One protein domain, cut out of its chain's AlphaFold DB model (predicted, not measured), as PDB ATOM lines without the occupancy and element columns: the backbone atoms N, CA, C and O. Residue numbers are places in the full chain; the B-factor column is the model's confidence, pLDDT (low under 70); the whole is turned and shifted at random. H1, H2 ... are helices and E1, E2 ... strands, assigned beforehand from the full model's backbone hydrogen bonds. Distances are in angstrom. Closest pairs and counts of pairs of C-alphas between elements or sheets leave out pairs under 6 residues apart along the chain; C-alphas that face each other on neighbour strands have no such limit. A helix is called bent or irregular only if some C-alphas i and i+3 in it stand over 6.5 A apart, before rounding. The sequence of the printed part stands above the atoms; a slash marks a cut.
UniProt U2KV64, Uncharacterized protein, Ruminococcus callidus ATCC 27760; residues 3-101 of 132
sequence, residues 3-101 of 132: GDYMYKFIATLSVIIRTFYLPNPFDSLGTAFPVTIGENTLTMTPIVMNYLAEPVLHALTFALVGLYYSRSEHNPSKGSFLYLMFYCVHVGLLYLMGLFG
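Overview. This is residues 3 to 101 of the 132 residues of an uncharacterized protein of Ruminococcus callidus ATCC 27760 (UniProt U2KV64). The model is an elongated, loosely built group of three helices with a small two-stranded hairpin at one end of its length. The longest helix, H3, runs between the other two: H1 is side by side with its first part, H2 slants past it on another side, and H1 and H2 stay apart; the hairpin E1 and E2 lies beyond the first residues of H2, away from H3. The printed part has 99 residues, with three named helices and two named strands in the order H1, E1, E2, H2, H3, and its class is mostly helix. The sheet has the order E1, E2 and is antiparallel. The whole is loose, with a radius of gyration of the C-alphas of 16.1 A and spans of 51 by 26 by 19 A.

Along the chain. H1 is residues 3 to 21, 25.8 A long, and begins at C-alpha 3 at (121.795, 56.940, 79.498). It is neither bent nor irregular, but only just: C-alphas 18 and 21 are 6.0 A apart. E1 is residues 33 to 37, 13.0 A, and E2 is residues 40 to 44, 12.3 A. H2 is residues 46 to 68, 31.3 A, beginning at C-alpha 46 at (132.419, 81.872, 106.222). It has a kink of 38 degrees near residue 53 and is only just irregular, with C-alphas 52 and 55 at 6.6 A. H3 is residues 76 to 99, 34.9 A, and ends at C-alpha 99 at (134.953, 90.294, 97.075).

Arrangement. H1 touches residues 76 to 84 of H3 alone, and the closest C-alphas are those of Tyr 7 and Ser 77, 4.6 A apart. They run the same way at a shallow tilt of 13 degrees. E1 and E2 form a hairpin, antiparallel at 146 degrees, with N 35 and O 42 at 2.8 A and N 37 and O 40 at 2.9 A within hydrogen-bond range. E1 is apart from H2, but only just, at 8.2 A. H2 touches H3 with its residues 57 to 65 alone, and the closest C-alphas are those of Thr 61 and Tyr 87, 5.8 A apart. These two form a helical hairpin, opposite ways at a steep tilt of 45 degrees. H1 and H2 are apart, and so are H3 and both strands. Every O i to N i+4 pair is within hydrogen-bond range in H1 and H3, and 16 of 19 are in H2.

Size, cuts and confidence. The two C-alphas farthest apart are those of Gly 3 and Glu 39, 53.2 A. The printed part has no cut. The link from H1 to E1, 11 residues, is long. Mean pLDDT of the printed part is 81.7; residues 3 to 4 and 70 to 76 are under 70.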
ATOM      1  N   GLY A   3     122.137  55.706  78.767       59.31
ATOM      2  CA  GLY A   3     121.795  56.940  79.498       59.31
ATOM      3  C   GLY A   3     122.205  56.941  80.977       59.31
ATOM      4  O   GLY A   3     122.702  57.952  81.468       59.31
ATOM      5  N   ASP A   4     122.077  55.802  81.662       66.31
ATOM      6  CA  ASP A   4     122.259  55.727  83.121       66.31
ATOM      7  C   ASP A   4     123.713  55.896  83.568       66.31
ATOM      8  O   ASP A   4     123.975  56.514  84.599       66.31
ATOM      9  N   TYR A   5     124.675  55.392  82.789       73.06
ATOM     10  CA  TYR A   5     126.101  55.559  83.087       73.06
ATOM     11  C   TYR A   5     126.550  57.011  82.916       73.06
ATOM     12  O   TYR A   5     127.273  57.526  83.763       73.06
ATOM     13  N   MET A   6     126.074  57.689  81.866       75.06
ATOM     14  CA  MET A   6     126.368  59.105  81.631       75.06
ATOM     15  C   MET A   6     125.765  59.985  82.730       75.06
ATOM     16  O   MET A   6     126.430  60.878  83.249       75.06
ATOM     17  N   TYR A   7     124.526  59.697  83.136       72.88
ATOM     18  CA  TYR A   7     123.875  60.399  84.238       72.88
ATOM     19  C   TYR A   7     124.634  60.218  85.558       72.88
ATOM     20  O   TYR A   7     124.946  61.207  86.220       72.88
ATOM     21  N   LYS A   8     124.977  58.973  85.923       76.94
ATOM     22  CA  LYS A   8     125.758  58.681  87.136       76.94
ATOM     23  C   LYS A   8     127.127  59.353  87.095       76.94
ATOM     24  O   LYS A   8     127.534  59.931  88.092       76.94
ATOM     25  N   PHE A   9     127.799  59.338  85.946       79.38
ATOM     26  CA  PHE A   9     129.081  60.013  85.767       79.38
ATOM     27  C   PHE A   9     128.974  61.526  86.006       79.38
ATOM     28  O   PHE A   9     129.728  62.065  86.810       79.38
ATOM     29  N   ILE A  10     128.001  62.205  85.384       78.12
ATOM     30  CA  ILE A  10     127.788  63.651  85.572       78.12
ATOM     31  C   ILE A  10     127.365  63.966  87.012       78.12
ATOM     32  O   ILE A  10     127.804  64.969  87.571       78.12
ATOM     33  N   ALA A  11     126.549  63.116  87.641       76.38
ATOM     34  CA  ALA A  11     126.153  63.285  89.036       76.38
ATOM     35  C   ALA A  11     127.359  63.178  89.983       76.38
ATOM     36  O   ALA A  11     127.546  64.047  90.834       76.38
ATOM     37  N   THR A  12     128.214  62.171  89.797       80.38
ATOM     38  CA  THR A  12     129.450  62.011  90.572       80.38
ATOM     39  C   THR A  12     130.406  63.177  90.335       80.38
ATOM     40  O   THR A  12     130.909  63.756  91.294       80.38
ATOM     41  N   LEU A  13     130.607  63.583  89.077       80.88
ATOM     42  CA  LEU A  13     131.449  64.729  88.733       80.88
ATOM     43  C   LEU A  13     130.927  66.024  89.373       80.88
ATOM     44  O   LEU A  13     131.703  66.810  89.903       80.88
ATOM     45  N   SER A  14     129.607  66.214  89.384       76.25
ATOM     46  CA  SER A  14     128.950  67.346  90.040       76.25
ATOM     47  C   SER A  14     129.197  67.361  91.549       76.25
ATOM     48  O   SER A  14     129.432  68.423  92.120       76.25
ATOM     49  N   VAL A  15     129.177  66.207  92.220       78.75
ATOM     50  CA  VAL A  15     129.559  66.117  93.640       78.75
ATOM     51  C   VAL A  15     131.036  66.472  93.823       78.75
ATOM     52  O   VAL A  15     131.338  67.348  94.622       78.75
ATOM     53  N   ILE A  16     131.941  65.887  93.031       82.25
ATOM     54  CA  ILE A  16     133.389  66.142  93.140       82.25
ATOM     55  C   ILE A  16     133.714  67.626  92.940       82.25
ATOM     56  O   ILE A  16     134.444  68.207  93.738       82.25
ATOM     57  N   ILE A  17     133.158  68.261  91.907       79.94
ATOM     58  CA  ILE A  17     133.412  69.680  91.624       79.94
ATOM     59  C   ILE A  17     132.923  70.558  92.777       79.94
ATOM     60  O   ILE A  17     133.645  71.456  93.203       79.94
ATOM     61  N   ARG A  18     131.740  70.275  93.330       75.81
ATOM     62  CA  ARG A  18     131.190  71.050  94.450       75.81
ATOM     63  C   ARG A  18     131.966  70.857  95.748       75.81
ATOM     64  O   ARG A  18     132.089  71.805  96.502       75.81
ATOM     65  N   THR A  19     132.484  69.656  95.997       74.31
ATOM     66  CA  THR A  19     133.209  69.347  97.236       74.31
ATOM     67  C   THR A  19     134.674  69.784  97.196       74.31
ATOM     68  O   THR A  19     135.196  70.201  98.222       74.31
ATOM     69  N   PHE A  20     135.348  69.676  96.047       76.88
ATOM     70  CA  PHE A  20     136.808  69.838  95.974       76.88
ATOM     71  C   PHE A  20     137.287  71.042  95.161       76.88
ATOM     72  O   PHE A  20     138.415  71.482  95.359       76.88
ATOM     73  N   TYR A  21     136.476  71.556  94.233       76.12
ATOM     74  CA  TYR A  21     136.909  72.600  93.296       76.12
ATOM     75  C   TYR A  21     136.192  73.932  93.481       76.12
ATOM     76  O   TYR A  21     136.722  74.957  93.061       76.12
ATOM     77  N   LEU A  22     135.003  73.937  94.085       78.62
ATOM     78  CA  LEU A  22     134.295  75.163  94.427       78.62
ATOM     79  C   LEU A  22     134.731  75.617  95.824       78.62
ATOM     80  O   LEU A  22     134.353  74.975  96.805       78.62
ATOM     81  N   PRO A  23     135.531  76.694  95.932       82.31
ATOM     82  CA  PRO A  23     135.848  77.265  97.228       82.31
ATOM     83  C   PRO A  23     134.583  77.849  97.858       82.31
ATOM     84  O   PRO A  23     133.613  78.177  97.164       82.31
ATOM     85  N   ASN A  24     134.608  78.011  99.179       84.44
ATOM     86  CA  ASN A  24     133.518  78.663  99.879       84.44
ATOM     87  C   ASN A  24     133.424  80.130  99.404       84.44
ATOM     88  O   ASN A  24     134.397  80.884  99.524       84.44
ATOM     89  N   PRO A  25     132.268  80.565  98.871       85.69
ATOM     90  CA  PRO A  25     132.113  81.907  98.317       85.69
ATOM     91  C   PRO A  25     132.295  83.025  99.357       85.69
ATOM     92  O   PRO A  25     132.550  84.168  98.985       85.69
ATOM     93  N   PHE A  26     132.194  82.710 100.650       87.94
ATOM     94  CA  PHE A  26     132.332  83.662 101.751       87.94
ATOM     95  C   PHE A  26     133.759  83.765 102.307       87.94
ATOM     96  O   PHE A  26     133.998  84.614 103.162       87.94
ATOM     97  N   ASP A  27     134.718  82.959 101.833       87.25
ATOM     98  CA  ASP A  27     136.105  82.992 102.337       87.25
ATOM     99  C   ASP A  27     136.790  84.350 102.104       87.25
ATOM    100  O   ASP A  27     137.700  84.736 102.837       87.25
ATOM    101  N   SER A  28     136.323  85.117 101.113       85.88
ATOM    102  CA  SER A  28     136.798  86.475 100.820       85.88
ATOM    103  C   SER A  28     136.472  87.503 101.913       85.88
ATOM    104  O   SER A  28     137.094  88.561 101.948       85.88
ATOM    105  N   LEU A  29     135.543  87.197 102.825       84.44
ATOM    106  CA  LEU A  29     135.102  88.099 103.898       84.44
ATOM    107  C   LEU A  29     135.964  88.008 105.166       84.44
ATOM    108  O   LEU A  29     135.696  88.699 106.147       84.44
ATOM    109  N   GLY A  30     137.001  87.165 105.157       84.62
ATOM    110  CA  GLY A  30     137.881  86.944 106.301       84.62
ATOM    111  C   GLY A  30     137.352  85.892 107.280       84.62
ATOM    112  O   GLY A  30     136.459  85.113 106.971       84.62
ATOM    113  N   THR A  31     137.938  85.831 108.477       83.50
ATOM    114  CA  THR A  31     137.680  84.749 109.450       83.50
ATOM    115  C   THR A  31     136.344  84.883 110.178       83.50
ATOM    116  O   THR A  31     135.744  83.878 110.564       83.50
ATOM    117  N   ALA A  32     135.874  86.113 110.363       84.44
ATOM    118  CA  ALA A  32     134.614  86.435 111.005       84.44
ATOM    119  C   ALA A  32     134.141  87.819 110.550       84.44
ATOM    120  O   ALA A  32     134.937  88.758 110.504       84.44
ATOM    121  N   PHE A  33     132.852  87.953 110.248       83.31
ATOM    122  CA  PHE A  33     132.252  89.212 109.821       83.31
ATOM    123  C   PHE A  33     130.910  89.456 110.527       83.31
ATOM    124  O   PHE A  33     130.164  88.508 110.799       83.31
ATOM    125  N   PRO A  34     130.595  90.718 110.866       84.44
ATOM    126  CA  PRO A  34     129.339  91.060 111.513       84.44
ATOM    127  C   PRO A  34     128.187  91.018 110.505       84.44
ATOM    128  O   PRO A  34     128.235  91.653 109.453       84.44
ATOM    129  N   VAL A  35     127.121  90.307 110.854       80.81
ATOM    130  CA  VAL A  35     125.855  90.282 110.120       80.81
ATOM    131  C   VAL A  35     124.788  90.879 111.025       80.81
ATOM    132  O   VAL A  35     124.522  90.370 112.113       80.81
ATOM    133  N   THR A  36     124.189  91.984 110.589       80.44
ATOM    134  CA  THR A  36     123.150  92.678 111.360       80.44
ATOM    135  C   THR A  36     121.775  92.259 110.856       80.44
ATOM    136  O   THR A  36     121.474  92.412 109.673       80.44
ATOM    137  N   ILE A  37     120.949  91.714 111.750       76.81
ATOM    138  CA  ILE A  37     119.568  91.302 111.484       76.81
ATOM    139  C   ILE A  37     118.668  92.071 112.456       76.81
ATOM    140  O   ILE A  37     118.589  91.752 113.644       76.81
ATOM    141  N   GLY A  38     118.001  93.112 111.953       80.06
ATOM    142  CA  GLY A  38     117.246  94.044 112.795       80.06
ATOM    143  C   GLY A  38     118.180  94.818 113.728       80.06
ATOM    144  O   GLY A  38     119.125  95.447 113.264       80.06
ATOM    145  N   GLU A  39     117.927  94.749 115.035       84.19
ATOM    146  CA  GLU A  39     118.753  95.401 116.066       84.19
ATOM    147  C   GLU A  39     119.903  94.516 116.584       84.19
ATOM    148  O   GLU A  39     120.736  94.977 117.361       84.19
ATOM    149  N   ASN A  40     119.976  93.246 116.164       83.56
ATOM    150  CA  ASN A  40     120.987  92.305 116.642       83.56
ATOM    151  C   ASN A  40     122.127  92.156 115.628       83.56
ATOM    152  O   ASN A  40     121.888  91.861 114.455       83.56
ATOM    153  N   THR A  41     123.372  92.278 116.089       85.19
ATOM    154  CA  THR A  41     124.570  91.969 115.297       85.19
ATOM    155  C   THR A  41     125.136  90.624 115.733       85.19
ATOM    156  O   THR A  41     125.543  90.449 116.880       85.19
ATOM    157  N   LEU A  42     125.167  89.666 114.809       85.50
ATOM    158  CA  LEU A  42     125.745  88.344 115.011       85.50
ATOM    159  C   LEU A  42     127.069  88.252 114.260       85.50
ATOM    160  O   LEU A  42     127.154  88.608 113.086       85.50
ATOM    161  N   THR A  43     128.099  87.738 114.916       86.00
ATOM    162  CA  THR A  43     129.366  87.433 114.251       86.00
ATOM    163  C   THR A  43     129.236  86.092 113.541       86.00
ATOM    164  O   THR A  43     129.029  85.066 114.188       86.00
ATOM    165  N   MET A  44     129.358  86.094 112.215       86.94
ATOM    166  CA  MET A  44     129.291  84.882 111.403       86.94
ATOM    167  C   MET A  44     130.659  84.536 110.828       86.94
ATOM    168  O   MET A  44     131.468  85.412 110.528       86.94
ATOM    169  N   THR A  45     130.916  83.239 110.675       89.12
ATOM    170  CA  THR A  45     132.095  82.729 109.971       89.12
ATOM    171  C   THR A  45     131.715  82.336 108.540       89.12
ATOM    172  O   THR A  45     130.551  81.991 108.293       89.12
ATOM    173  N   PRO A  46     132.673  82.315 107.594       87.94
ATOM    174  CA  PRO A  46     132.419  81.872 106.222       87.94
ATOM    175  C   PRO A  46     131.754  80.498 106.133       87.94
ATOM    176  O   PRO A  46     130.878  80.285 105.301       87.94
ATOM    177  N   ILE A  47     132.137  79.561 107.005       87.94
ATOM    178  CA  ILE A  47     131.572  78.206 107.043       87.94
ATOM    179  C   ILE A  47     130.085  78.236 107.403       87.94
ATOM    180  O   ILE A  47     129.279  77.608 106.720       87.94
ATOM    181  N   VAL A  48     129.707  78.980 108.449       88.38
ATOM    182  CA  VAL A  48     128.303  79.086 108.876       88.38
ATOM    183  C   VAL A  48     127.461  79.714 107.770       88.38
ATOM    184  O   VAL A  48     126.383  79.214 107.455       88.38
ATOM    185  N   MET A  49     127.975  80.762 107.128       88.12
ATOM    186  CA  MET A  49     127.278  81.412 106.021       88.12
ATOM    187  C   MET A  49     127.149  80.514 104.794       88.12
ATOM    188  O   MET A  49     126.082  80.489 104.185       88.12
ATOM    189  N   ASN A  50     128.165  79.710 104.475       89.25
ATOM    190  CA  ASN A  50     128.066  78.727 103.400       89.25
ATOM    191  C   ASN A  50     126.987  77.679 103.681       89.25
ATOM    192  O   ASN A  50     126.156  77.427 102.815       89.25
ATOM    193  N   TYR A  51     126.921  77.143 104.903       88.56
ATOM    194  CA  TYR A  51     125.872  76.192 105.281       88.56
ATOM    195  C   TYR A  51     124.457  76.777 105.182       88.56
ATOM    196  O   TYR A  51     123.522  76.061 104.829       88.56
ATOM    197  N   LEU A  52     124.282  78.068 105.479       88.31
ATOM    198  CA  LEU A  52     122.992  78.749 105.328       88.31
ATOM    199  C   LEU A  52     122.663  79.044 103.861       88.31
ATOM    200  O   LEU A  52     121.507  78.943 103.447       88.31
ATOM    201  N   ALA A  53     123.670  79.408 103.069       87.56
ATOM    202  CA  ALA A  53     123.501  79.761 101.668       87.56
ATOM    203  C   ALA A  53     123.304  78.536 100.768       87.56
ATOM    204  O   ALA A  53     122.562  78.625  99.795       87.56
ATOM    205  N   GLU A  54     123.925  77.397 101.081       87.12
ATOM    206  CA  GLU A  54     123.885  76.179 100.264       87.12
ATOM    207  C   GLU A  54     122.452  75.721  99.933       87.12
ATOM    208  O   GLU A  54     122.139  75.603  98.744       87.12
ATOM    209  N   PRO A  55     121.533  75.520 100.902       87.06
ATOM    210  CA  PRO A  55     120.153  75.122 100.608       87.06
ATOM    211  C   PRO A  55     119.426  76.116  99.698       87.06
ATOM    212  O   PRO A  55     118.680  75.717  98.800       87.06
ATOM    213  N   VAL A  56     119.675  77.413  99.898       88.62
ATOM    214  CA  VAL A  56     119.087  78.486  99.092       88.62
ATOM    215  C   VAL A  56     119.651  78.451  97.672       88.62
ATOM    216  O   VAL A  56     118.886  78.498  96.709       88.62
ATOM    217  N   LEU A  57     120.967  78.280  97.514       89.25
ATOM    218  CA  LEU A  57     121.625  78.124  96.216       89.25
ATOM    219  C   LEU A  57     121.112  76.894  95.469       89.25
ATOM    220  O   LEU A  57     120.856  76.974  94.266       89.25
ATOM    221  N   HIS A  58     120.932  75.769  96.163       88.00
ATOM    222  CA  HIS A  58     120.355  74.555  95.593       88.00
ATOM    223  C   HIS A  58     118.940  74.808  95.064       88.00
ATOM    224  O   HIS A  58     118.654  74.483  93.909       88.00
ATOM    225  N   ALA A  59     118.078  75.424  95.876       86.75
ATOM    226  CA  ALA A  59     116.701  75.726  95.503       86.75
ATOM    227  C   ALA A  59     116.624  76.697  94.313       86.75
ATOM    228  O   ALA A  59     115.919  76.422  93.340       86.75
ATOM    229  N   LEU A  60     117.394  77.790  94.349       87.25
ATOM    230  CA  LEU A  60     117.458  78.781  93.270       87.25
ATOM    231  C   LEU A  60     117.983  78.170  91.971       87.25
ATOM    232  O   LEU A  60     117.365  78.324  90.918       87.25
ATOM    233  N   THR A  61     119.086  77.419  92.048       88.06
ATOM    234  CA  THR A  61     119.663  76.738  90.883       88.06
ATOM    235  C   THR A  61     118.656  75.773  90.273       88.06
ATOM    236  O   THR A  61     118.488  75.749  89.056       88.06
ATOM    237  N   PHE A  62     117.953  74.999  91.100       85.44
ATOM    238  CA  PHE A  62     116.962  74.044  90.620       85.44
ATOM    239  C   PHE A  62     115.767  74.733  89.948       85.44
ATOM    240  O   PHE A  62     115.376  74.336  88.849       85.44
ATOM    241  N   ALA A  63     115.225  75.786  90.565       85.81
ATOM    242  CA  ALA A  63     114.123  76.559  89.998       85.81
ATOM    243  C   ALA A  63     114.500  77.171  88.640       85.81
ATOM    244  O   ALA A  63     113.741  77.072  87.676       85.81
ATOM    245  N   LEU A  64     115.704  77.738  88.542       85.19
ATOM    246  CA  LEU A  64     116.188  78.385  87.328       85.19
ATOM    247  C   LEU A  64     116.491  77.375  86.214       85.19
ATOM    248  O   LEU A  64     116.100  77.588  85.069       85.19
ATOM    249  N   VAL A  65     117.102  76.233  86.538       84.94
ATOM    250  CA  VAL A  65     117.285  75.117  85.593       84.94
ATOM    251  C   VAL A  65     115.940  74.611  85.075       84.94
ATOM    252  O   VAL A  65     115.827  74.324  83.884       84.94
ATOM    253  N   GLY A  66     114.911  74.567  85.927       79.19
ATOM    254  CA  GLY A  66     113.545  74.194  85.550       79.19
ATOM    255  C   GLY A  66     112.924  75.080  84.462       79.19
ATOM    256  O   GLY A  66     112.089  74.603  83.698       79.19
ATOM    257  N   LEU A  67     113.366  76.338  84.325       78.75
ATOM    258  CA  LEU A  67     112.938  77.227  83.234       78.75
ATOM    259  C   LEU A  67     113.533  76.824  81.876       78.75
ATOM    260  O   LEU A  67     112.948  77.096  80.826       78.75
ATOM    261  N   TYR A  68     114.708  76.195  81.888       74.75
ATOM    262  CA  TYR A  68     115.452  75.820  80.686       74.75
ATOM    263  C   TYR A  68     115.289  74.349  80.307       74.75
ATOM    264  O   TYR A  68     115.448  74.014  79.133       74.75
ATOM    265  N   TYR A  69     114.986  73.492  81.280       71.44
ATOM    266  CA  TYR A  69     114.882  72.049  81.121       71.44
ATOM    267  C   TYR A  69     113.711  71.498  81.942       71.44
ATOM    268  O   TYR A  69     113.696  71.598  83.169       71.44
ATOM    269  N   SER A  70     112.759  70.845  81.273       64.56
ATOM    270  CA  SER A  70     111.722  70.059  81.945       64.56
ATOM    271  C   SER A  70     112.190  68.620  82.122       64.56
ATOM    272  O   SER A  70     112.690  67.990  81.190       64.56
ATOM    273  N   ARG A  71     111.936  68.043  83.301       57.31
ATOM    274  CA  ARG A  71     112.214  66.630  83.608       57.31
ATOM    275  C   ARG A  71     111.469  65.648  82.686       57.31
ATOM    276  O   ARG A  71     111.825  64.477  82.660       57.31
ATOM    277  N   SER A  72     110.465  66.120  81.937       55.44
ATOM    278  CA  SER A  72     109.765  65.354  80.895       55.44
ATOM    279  C   SER A  72     110.612  65.094  79.643       55.44
ATOM    280  O   SER A  72     110.244  64.254  78.824       55.44
ATOM    281  N   GLU A  73     111.732  65.801  79.462       56.12
ATOM    282  CA  GLU A  73     112.676  65.515  78.384       56.12
ATOM    283  C   GLU A  73     113.433  64.204  78.665       56.12
ATOM    284  O   GLU A  73     113.944  63.970  79.759       56.12
ATOM    285  N   HIS A  74     113.536  63.337  77.654       57.16
ATOM    286  CA  HIS A  74     114.080  61.969  77.734       57.16
ATOM    287  C   HIS A  74     115.610  61.887  77.978       57.16
ATOM    288  O   HIS A  74     116.237  60.873  77.668       57.16
ATOM    289  N   ASN A  75     116.254  62.950  78.484       64.75
ATOM    290  CA  ASN A  75     117.713  63.039  78.603       64.75
ATOM    291  C   ASN A  75     118.181  63.602  79.965       64.75
ATOM    292  O   ASN A  75     118.637  64.746  80.042       64.75
ATOM    293  N   PRO A  76     118.136  62.787  81.038       66.81
ATOM    294  CA  PRO A  76     118.445  63.218  82.408       66.81
ATOM    295  C   PRO A  76     119.871  63.766  82.576       66.81
ATOM    296  O   PRO A  76     120.120  64.608  83.437       66.81
ATOM    297  N   SER A  77     120.804  63.344  81.720       70.62
ATOM    298  CA  SER A  77     122.187  63.827  81.684       70.62
ATOM    299  C   SER A  77     122.284  65.330  81.397       70.62
ATOM    300  O   SER A  77     123.134  66.008  81.973       70.62
ATOM    301  N   LYS A  78     121.398  65.869  80.545       73.31
ATOM    302  CA  LYS A  78     121.363  67.309  80.236       73.31
ATOM    303  C   LYS A  78     120.945  68.132  81.448       73.31
ATOM    304  O   LYS A  78     121.570  69.152  81.720       73.31
ATOM    305  N   GLY A  79     119.944  67.663  82.195       74.50
ATOM    306  CA  GLY A  79     119.482  68.320  83.417       74.50
ATOM    307  C   GLY A  79     120.587  68.419  84.472       74.50
ATOM    308  O   GLY A  79     120.837  69.502  84.995       74.50
ATOM    309  N   SER A  80     121.309  67.322  84.728       75.88
ATOM    310  CA  SER A  80     122.418  67.309  85.698       75.88
ATOM    311  C   SER A  80     123.586  68.211  85.292       75.88
ATOM    312  O   SER A  80     124.167  68.882  86.143       75.88
ATOM    313  N   PHE A  81     123.923  68.250  84.000       81.62
ATOM    314  CA  PHE A  81     124.973  69.132  83.489       81.62
ATOM    315  C   PHE A  81     124.575  70.606  83.606       81.62
ATOM    316  O   PHE A  81     125.352  71.420  84.100       81.62
ATOM    317  N   LEU A  82     123.345  70.940  83.204       83.25
ATOM    318  CA  LEU A  82     122.837  72.306  83.268       83.25
ATOM    319  C   LEU A  82     122.745  72.794  84.718       83.25
ATOM    320  O   LEU A  82     123.128  73.923  85.014       83.25
ATOM    321  N   TYR A  83     122.323  71.912  85.625       85.56
ATOM    322  CA  TYR A  83     122.344  72.164  87.057       85.56
ATOM    323  C   TYR A  83     123.748  72.483  87.567       85.56
ATOM    324  O   TYR A  83     123.933  73.498  88.232       85.56
ATOM    325  N   LEU A  84     124.742  71.652  87.241       84.69
ATOM    326  CA  LEU A  84     126.122  71.881  87.666       84.69
ATOM    327  C   LEU A  84     126.655  73.217  87.135       84.69
ATOM    328  O   LEU A  84     127.237  73.986  87.892       84.69
ATOM    329  N   MET A  85     126.413  73.513  85.858       87.00
ATOM    330  CA  MET A  85     126.842  74.763  85.234       87.00
ATOM    331  C   MET A  85     126.242  75.983  85.946       87.00
ATOM    332  O   MET A  85     126.984  76.880  86.340       87.00
ATOM    333  N   PHE A  86     124.922  76.009  86.162       89.50
ATOM    334  CA  PHE A  86     124.285  77.116  86.877       89.50
ATOM    335  C   PHE A  86     124.718  77.187  88.337       89.50
ATOM    336  O   PHE A  86     124.933  78.284  88.836       89.50
ATOM    337  N   TYR A  87     124.905  76.053  89.011       89.12
ATOM    338  CA  TYR A  87     125.411  76.035  90.380       89.12
ATOM    339  C   TYR A  87     126.785  76.709  90.475       89.12
ATOM    340  O   TYR A  87     126.985  77.575  91.323       89.12
ATOM    341  N   CYS A  88     127.707  76.383  89.562       88.50
ATOM    342  CA  CYS A  88     129.015  77.036  89.490       88.50
ATOM    343  C   CYS A  88     128.890  78.545  89.243       88.50
ATOM    344  O   CYS A  88     129.601  79.324  89.875       88.50
ATOM    345  N   VAL A  89     127.973  78.970  88.365       90.38
ATOM    346  CA  VAL A  89     127.708  80.397  88.129       90.38
ATOM    347  C   VAL A  89     127.185  81.074  89.396       90.38
ATOM    348  O   VAL A  89     127.714  82.112  89.774       90.38
ATOM    349  N   HIS A  90     126.207  80.490  90.094       91.81
ATOM    350  CA  HIS A  90     125.663  81.065  91.328       91.81
ATOM    351  C   HIS A  90     126.724  81.193  92.425       91.81
ATOM    352  O   HIS A  90     126.813  82.245  93.053       91.81
ATOM    353  N   VAL A  91     127.561  80.170  92.622       91.00
ATOM    354  CA  VAL A  91     128.666  80.233  93.591       91.00
ATOM    355  C   VAL A  91     129.693  81.290  93.185       91.00
ATOM    356  O   VAL A  91     130.110  82.082  94.025       91.00
ATOM    357  N   GLY A  92     130.045  81.377  91.899       89.88
ATOM    358  CA  GLY A  92     130.947  82.412  91.390       89.88
ATOM    359  C   GLY A  92     130.398  83.833  91.559       89.88
ATOM    360  O   GLY A  92     131.137  84.732  91.952       89.88
ATOM    361  N   LEU A  93     129.099  84.044  91.324       91.31
ATOM    362  CA  LEU A  93     128.433  85.328  91.560       91.31
ATOM    363  C   LEU A  93     128.436  85.687  93.047       91.31
ATOM    364  O   LEU A  93     128.731  86.828  93.392       91.31
ATOM    365  N   LEU A  94     128.151  84.720  93.923       91.56
ATOM    366  CA  LEU A  94     128.162  84.927  95.368       91.56
ATOM    367  C   LEU A  94     129.571  85.260  95.874       91.56
ATOM    368  O   LEU A  94     129.734  86.179  96.673       91.56
ATOM    369  N   TYR A  95     130.593  84.583  95.348       90.75
ATOM    370  CA  TYR A  95     131.991  84.897  95.629       90.75
ATOM    371  C   TYR A  95     132.367  86.304  95.159       90.75
ATOM    372  O   TYR A  95     132.992  87.059  95.904       90.75
ATOM    373  N   LEU A  96     131.942  86.695  93.952       90.75
ATOM    374  CA  LEU A  96     132.174  88.038  93.425       90.75
ATOM    375  C   LEU A  96     131.510  89.106  94.303       90.75
ATOM    376  O   LEU A  96     132.133  90.120  94.595       90.75
ATOM    377  N   MET A  97     130.284  88.869  94.778       91.88
ATOM    378  CA  MET A  97     129.632  89.744  95.760       91.88
ATOM    379  C   MET A  97     130.436  89.820  97.067       91.88
ATOM    380  O   MET A  97     130.603  90.913  97.613       91.88
ATOM    381  N   GLY A  98     130.984  88.690  97.527       88.19
ATOM    382  CA  GLY A  98     131.872  88.612  98.688       88.19
ATOM    383  C   GLY A  98     133.149  89.443  98.540       88.19
ATOM    384  O   GLY A  98     133.511  90.158  99.471       88.19
ATOM    385  N   LEU A  99     133.773  89.458  97.355       89.44
ATOM    386  CA  LEU A  99     134.953  90.294  97.075       89.44
ATOM    387  C   LEU A  99     134.685  91.796  97.243       89.44
ATOM    388  O   LEU A  99     135.586  92.543  97.614       89.44
ATOM    389  N   PHE A 100     133.451  92.241  96.998       89.62
ATOM    390  CA  PHE A 100     133.029  93.626  97.224       89.62
ATOM    391  C   PHE A 100     132.429  93.851  98.622       89.62
ATOM    392  O   PHE A 100     131.785  94.875  98.851       89.62
ATOM    393  N   GLY A 101     132.580  92.899  99.549       87.06
ATOM    394  CA  GLY A 101     132.016  92.981 100.899       87.06
ATOM    395  C   GLY A 101     130.490  93.096 100.909       87.06
ATOM    396  O   GLY A 101     129.935  93.738 101.796       87.06
TER     397      GLY A 101